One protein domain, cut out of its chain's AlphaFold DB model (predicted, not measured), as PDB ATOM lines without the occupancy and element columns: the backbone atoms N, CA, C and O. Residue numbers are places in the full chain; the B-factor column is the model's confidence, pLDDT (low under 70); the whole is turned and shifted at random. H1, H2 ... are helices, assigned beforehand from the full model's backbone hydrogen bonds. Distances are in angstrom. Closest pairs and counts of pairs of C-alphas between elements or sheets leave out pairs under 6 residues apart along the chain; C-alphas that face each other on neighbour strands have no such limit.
ATOM      1  N   GLU A  85      15.506  -9.949  23.852       98.38
ATOM      2  CA  GLU A  85      15.184  -8.538  24.085       98.38
ATOM      3  C   GLU A  85      15.500  -7.643  22.876       98.38
ATOM      4  O   GLU A  85      14.692  -6.796  22.502       98.38
ATOM      5  N   GLU A  86      16.635  -7.883  22.208       98.38
ATOM      6  CA  GLU A  86      17.065  -7.123  21.030       98.38
ATOM      7  C   GLU A  86      16.109  -7.364  19.858       98.38
ATOM      8  O   GLU A  86      15.677  -6.424  19.192       98.38
ATOM      9  N   VAL A  87      15.719  -8.622  19.633       97.88
ATOM     10  CA  VAL A  87      14.804  -8.990  18.544       97.88
ATOM     11  C   VAL A  87      13.387  -8.487  18.816       97.88
ATOM     12  O   VAL A  87      12.758  -7.926  17.917       97.88
ATOM     13  N   ALA A  88      12.877  -8.655  20.038       98.19
ATOM     14  CA  ALA A  88      11.547  -8.179  20.410       98.19
ATOM     15  C   ALA A  88      11.438  -6.656  20.264       98.19
ATOM     16  O   ALA A  88      10.464  -6.157  19.694       98.19
ATOM     17  N   TYR A  89      12.461  -5.924  20.704       98.44
ATOM     18  CA  TYR A  89      12.500  -4.476  20.565       98.44
ATOM     19  C   TYR A  89      12.643  -4.026  19.112       98.44
ATOM     20  O   TYR A  89      11.910  -3.138  18.691       98.44
ATOM     21  N   ALA A  90      13.480  -4.680  18.302       98.31
ATOM     22  CA  ALA A  90      13.594  -4.373  16.875       98.31
ATOM     23  C   ALA A  90      12.261  -4.567  16.123       98.31
ATOM     24  O   ALA A  90      11.945  -3.819  15.195       98.31
ATOM     25  N   VAL A  91      11.437  -5.542  16.527       98.25
ATOM     26  CA  VAL A  91      10.062  -5.689  16.014       98.25
ATOM     27  C   VAL A  91       9.173  -4.535  16.486       98.25
ATOM     28  O   VAL A  91       8.492  -3.924  15.661       98.25
ATOM     29  N   ALA A  92       9.181  -4.219  17.784       98.00
ATOM     30  CA  ALA A  92       8.355  -3.157  18.367       98.00
ATOM     31  C   ALA A  92       8.688  -1.759  17.804       98.00
ATOM     32  O   ALA A  92       7.787  -0.967  17.534       98.00
ATOM     33  N   ALA A  93       9.971  -1.488  17.558       97.56
ATOM     34  CA  ALA A  93      10.480  -0.252  16.966       97.56
ATOM     35  C   ALA A  93      10.280  -0.175  15.438       97.56
ATOM     36  O   ALA A  93      10.557   0.855  14.823       97.56
ATOM     37  N   GLY A  94       9.796  -1.249  14.803       96.44
ATOM     38  CA  GLY A  94       9.548  -1.307  13.361       96.44
ATOM     39  C   GLY A  94      10.797  -1.518  12.495       96.44
ATOM     40  O   GLY A  94      10.699  -1.442  11.268       96.44
ATOM     41  N   GLU A  95      11.950  -1.823  13.096       97.44
ATOM     42  CA  GLU A  95      13.181  -2.190  12.381       97.44
ATOM     43  C   GLU A  95      13.011  -3.537  11.659       97.44
ATOM     44  O   GLU A  95      13.398  -3.695  10.495       97.44
ATOM     45  N   ILE A  96      12.341  -4.495  12.311       97.38
ATOM     46  CA  ILE A  96      11.886  -5.745  11.695       97.38
ATOM     47  C   ILE A  96      10.423  -5.585  11.269       97.38
ATOM     48  O   ILE A  96       9.507  -5.497  12.084       97.38
ATOM     49  N   ARG A  97      10.185  -5.584   9.952       95.00
ATOM     50  CA  ARG A  97       8.845  -5.401   9.368       95.00
ATOM     51  C   ARG A  97       7.922  -6.588   9.673       95.00
ATOM     52  O   ARG A  97       8.330  -7.730   9.477       95.00
ATOM     53  N   GLN A  98       6.648  -6.312   9.987       94.12
ATOM     54  CA  GLN A  98       5.617  -7.319  10.315       94.12
ATOM     55  C   GLN A  98       5.571  -8.500   9.336       94.12
ATOM     56  O   GLN A  98       5.444  -9.633   9.767       94.12
ATOM     57  N   LYS A  99       5.748  -8.276   8.028       96.56
ATOM     58  CA  LYS A  99       5.738  -9.352   7.015       96.56
ATOM     59  C   LYS A  99       6.773 -10.472   7.243       96.56
ATOM     60  O   LYS A  99       6.698 -11.499   6.578       96.56
ATOM     61  N   HIS A 100       7.770 -10.248   8.099       96.56
ATOM     62  CA  HIS A 100       8.799 -11.222   8.472       96.56
ATOM     63  C   HIS A 100       8.537 -11.891   9.830       96.56
ATOM     64  O   HIS A 100       9.319 -12.741  10.245       96.56
ATOM     65  N   VAL A 101       7.461 -11.514  10.521       96.62
ATOM     66  CA  VAL A 101       7.113 -11.976  11.865       96.62
ATOM     67  C   VAL A 101       5.740 -12.651  11.800       96.62
ATOM     68  O   VAL A 101       4.810 -12.063  11.256       96.62
ATOM     69  N   PRO A 102       5.562 -13.862  12.356       97.44
ATOM     70  CA  PRO A 102       4.236 -14.467  12.464       97.44
ATOM     71  C   PRO A 102       3.241 -13.528  13.167       97.44
ATOM     72  O   PRO A 102       3.559 -12.984  14.225       97.44
ATOM     73  N   ASP A 103       2.029 -13.368  12.624       97.25
ATOM     74  CA  ASP A 103       1.066 -12.343  13.077       97.25
ATOM     75  C   ASP A 103       0.748 -12.410  14.576       97.25
ATOM     76  O   ASP A 103       0.653 -11.384  15.256       97.25
ATOM     77  N   GLN A 104       0.628 -13.624  15.119       96.88
ATOM     78  CA  GLN A 104       0.388 -13.823  16.547       96.88
ATOM     79  C   GLN A 104       1.566 -13.334  17.401       96.88
ATOM     80  O   GLN A 104       1.355 -12.718  18.446       96.88
ATOM     81  N   LEU A 105       2.802 -13.585  16.956       95.88
ATOM     82  CA  LEU A 105       4.008 -13.133  17.648       95.88
ATOM     83  C   LEU A 105       4.133 -11.610  17.570       95.88
ATOM     84  O   LEU A 105       4.372 -10.976  18.594       95.88
ATOM     85  N   TYR A 106       3.889 -11.025  16.395       97.81
ATOM     86  CA  TYR A 106       3.870  -9.573  16.219       97.81
ATOM     87  C   TYR A 106       2.858  -8.917  17.168       97.81
ATOM     88  O   TYR A 106       3.201  -8.018  17.931       97.81
ATOM     89  N   THR A 107       1.629  -9.440  17.204       97.50
ATOM     90  CA  THR A 107       0.564  -8.960  18.098       97.50
ATOM     91  C   THR A 107       0.970  -9.046  19.569       97.50
ATOM     92  O   THR A 107       0.703  -8.122  20.336       97.50
ATOM     93  N   ASN A 108       1.608 -10.143  19.983       97.25
ATOM     94  CA  ASN A 108       2.067 -10.314  21.360       97.25
ATOM     95  C   ASN A 108       3.178  -9.318  21.716       97.25
ATOM     96  O   ASN A 108       3.111  -8.728  22.787       97.25
ATOM     97  N   ILE A 109       4.139  -9.083  20.818       97.62
ATOM     98  CA  ILE A 109       5.221  -8.110  21.029       97.62
ATOM     99  C   ILE A 109       4.657  -6.690  21.158       97.62
ATOM    100  O   ILE A 109       4.988  -5.990  22.110       97.62
ATOM    101  N   MET A 110       3.747  -6.278  20.268       97.44
ATOM    102  CA  MET A 110       3.155  -4.934  20.328       97.44
ATOM    103  C   MET A 110       2.366  -4.689  21.624       97.44
ATOM    104  O   MET A 110       2.331  -3.565  22.118       97.44
ATOM    105  N   LYS A 111       1.770  -5.734  22.218       97.88
ATOM    106  CA  LYS A 111       1.076  -5.642  23.517       97.88
ATOM    107  C   LYS A 111       2.012  -5.390  24.699       97.88
ATOM    108  O   LYS A 111       1.531  -4.922  25.727       97.88
ATOM    109  N   LEU A 112       3.303  -5.697  24.573       96.44
ATOM    110  CA  LEU A 112       4.282  -5.443  25.633       96.44
ATOM    111  C   LEU A 112       4.592  -3.948  25.788       96.44
ATOM    112  O   LEU A 112       5.050  -3.549  26.851       96.44
ATOM    113  N   ASN A 113       4.314  -3.128  24.761       96.50
ATOM    114  CA  ASN A 113       4.533  -1.679  24.775       96.50
ATOM    115  C   ASN A 113       5.961  -1.295  25.230       96.50
ATOM    116  O   ASN A 113       6.143  -0.481  26.136       96.50
ATOM    117  N   LEU A 114       6.961  -1.940  24.616       97.50
ATOM    118  CA  LEU A 114       8.379  -1.787  24.952       97.50
ATOM    119  C   LEU A 114       8.873  -0.374  24.608       97.50
ATOM    120  O   LEU A 114       8.719   0.069  23.468       97.50
ATOM    121  N   ASN A 115       9.512   0.303  25.563       96.56
ATOM    122  CA  ASN A 115      10.208   1.578  25.343       96.56
ATOM    123  C   ASN A 115      11.715   1.368  25.152       96.56
ATOM    124  O   ASN A 115      12.364   2.142  24.453       96.56
ATOM    125  N   HIS A 116      12.259   0.314  25.757       97.12
ATOM    126  CA  HIS A 116      13.650  -0.112  25.644       97.12
ATOM    127  C   HIS A 116      13.712  -1.634  25.481       97.12
ATOM    128  O   HIS A 116      12.777  -2.342  25.847       97.12
ATOM    129  N   ALA A 117      14.836  -2.157  24.985       97.31
ATOM    130  CA  ALA A 117      15.018  -3.603  24.857       97.31
ATOM    131  C   ALA A 117      14.874  -4.332  26.201       97.31
ATOM    132  O   ALA A 117      14.134  -5.309  26.287       97.31
ATOM    133  N   VAL A 118      15.483  -3.789  27.258       97.38
ATOM    134  CA  VAL A 118      15.471  -4.384  28.604       97.38
ATOM    135  C   VAL A 118      14.062  -4.596  29.172       97.38
ATOM    136  O   VAL A 118      13.870  -5.524  29.955       97.38
ATOM    137  N   ASP A 119      13.067  -3.821  28.708       97.12
ATOM    138  CA  ASP A 119      11.656  -3.936  29.110       97.12
ATOM    139  C   ASP A 119      11.051  -5.312  28.757       97.12
ATOM    140  O   ASP A 119      10.003  -5.687  29.280       97.12
ATOM    141  N   PHE A 120      11.687  -6.072  27.855       97.38
ATOM    142  CA  PHE A 120      11.274  -7.431  27.504       97.38
ATOM    143  C   PHE A 120      11.623  -8.462  28.587       97.38
ATOM    144  O   PHE A 120      10.977  -9.508  28.682       97.38
ATOM    145  N   THR A 121      12.676  -8.214  29.365       97.19
ATOM    146  CA  THR A 121      13.235  -9.215  30.279       97.19
ATOM    147  C   THR A 121      12.676  -9.074  31.688       97.19
ATOM    148  O   THR A 121      12.165  -8.029  32.084       97.19
ATOM    149  N   ALA A 122      12.822 -10.127  32.489       96.81
ATOM    150  CA  ALA A 122      12.546 -10.058  33.922       96.81
ATOM    151  C   ALA A 122      13.627  -9.287  34.706       96.81
ATOM    152  O   ALA A 122      13.496  -9.120  35.919       96.81
ATOM    153  N   TYR A 123      14.714  -8.873  34.048       96.44
ATOM    154  CA  TYR A 123      15.880  -8.275  34.680       96.44
ATOM    155  C   TYR A 123      15.908  -6.767  34.440       96.44
ATOM    156  O   TYR A 123      15.766  -6.331  33.300       96.44
ATOM    157  N   PRO A 124      16.140  -5.953  35.485       94.19
ATOM    158  CA  PRO A 124      16.141  -4.500  35.334       94.19
ATOM    159  C   PRO A 124      17.221  -4.018  34.355       94.19
ATOM    160  O   PRO A 124      17.010  -3.044  33.640       94.19
ATOM    161  N   ASP A 125      18.347  -4.733  34.291       95.12
ATOM    162  CA  ASP A 125      19.496  -4.389  33.451       95.12
ATOM    163  C   ASP A 125      19.521  -5.145  32.107       95.12
ATOM    164  O   ASP A 125      20.487  -5.022  31.348       95.12
ATOM    165  N   GLY A 126      18.475  -5.921  31.799       97.00
ATOM    166  CA  GLY A 126      18.401  -6.738  30.591       97.00
ATOM    167  C   GLY A 126      19.274  -7.990  30.629       97.00
ATOM    168  O   GLY A 126      19.618  -8.538  31.685       97.00
ATOM    169  N   SER A 127      19.634  -8.486  29.448       97.38
ATOM    170  CA  SER A 127      20.516  -9.643  29.329       97.38
ATOM    171  C   SER A 127      22.006  -9.285  29.509       97.38
ATOM    172  O   SER A 127      22.439  -8.167  29.224       97.38
TER     173      SER A 127
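Overview. This is residues 85 to 127 of the 239 residues of the protein "Hypothetical protein" of Helicotheca tamesis (UniProt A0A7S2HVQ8). A small, elongated all-helix domain has H1 in the middle, with the longer H2 set nearly at right angles to it and the short H3 packed beside its beginning. The bend of residues 93 to 102 lies toward one end of the long axis, and the tail of residues 121 to 127 lies at the other. The printed part has 43 residues with three named helices, in the order H1, H2, H3, and no named strand; the helices hold 21 of the 43 residues, under half. The whole is compact, with a radius of gyration of the C-alphas of 10.0 A, and its C-alphas span 30 by 16 by 14 A.

Along the chain. The printed part begins with H1, residues 85 to 92, which starts at C-alpha 85 at (15.184, -8.538, 24.085) and measures 10.4 A from first to last C-alpha. Residues 93 to 102 follow; within them residues 98 to 100 are a helical run too short to bear a name. H2, residues 103 to 111, is the longest helix by residues and measures 12.4 A; its C-alpha 103 is at (1.066, -12.343, 13.077). After residues 112 to 116 comes H3, residues 117 to 120, 6.0 A long, which ends with C-alpha 120 at (11.274, -7.431, 27.504). Residues 121 to 127 bear no named element.

Arrangement. H1 touches both H2 and H3. H1 and H2 are about perpendicular, at 82 degrees, and their centres are 11.1 A apart. Their closest C-alphas, those of Ala 92 and Met 110, are 5.8 A apart. H1 and H3 touch with 9 pairs of C-alphas within 8 A, and their centres are 8.2 A apart. The closest C-alphas of this pair are those of Glu 85 and Ala 117, at 5.0 A. H2 and H3 are apart, though a tight link of 5 residues joins them. In H1 and H2 every pair of O of residue i and N of residue i+4 is within hydrogen-bond range; H3 is too short for such a pair, and its one pair of O of residue i and N of residue i+3 is within range.

Size, cuts and confidence. The two C-alphas farthest apart, those of Lys 99 and Pro 124, are 30.6 A apart. The first and last printed C-alphas, those of Glu 85 and Ser 127, are 7.6 A apart. The printed part has no cut. The link from H1 to H2, 10 residues, is short, and no link is long. The mean pLDDT of the printed part is 97.1, and no printed residue is under 70.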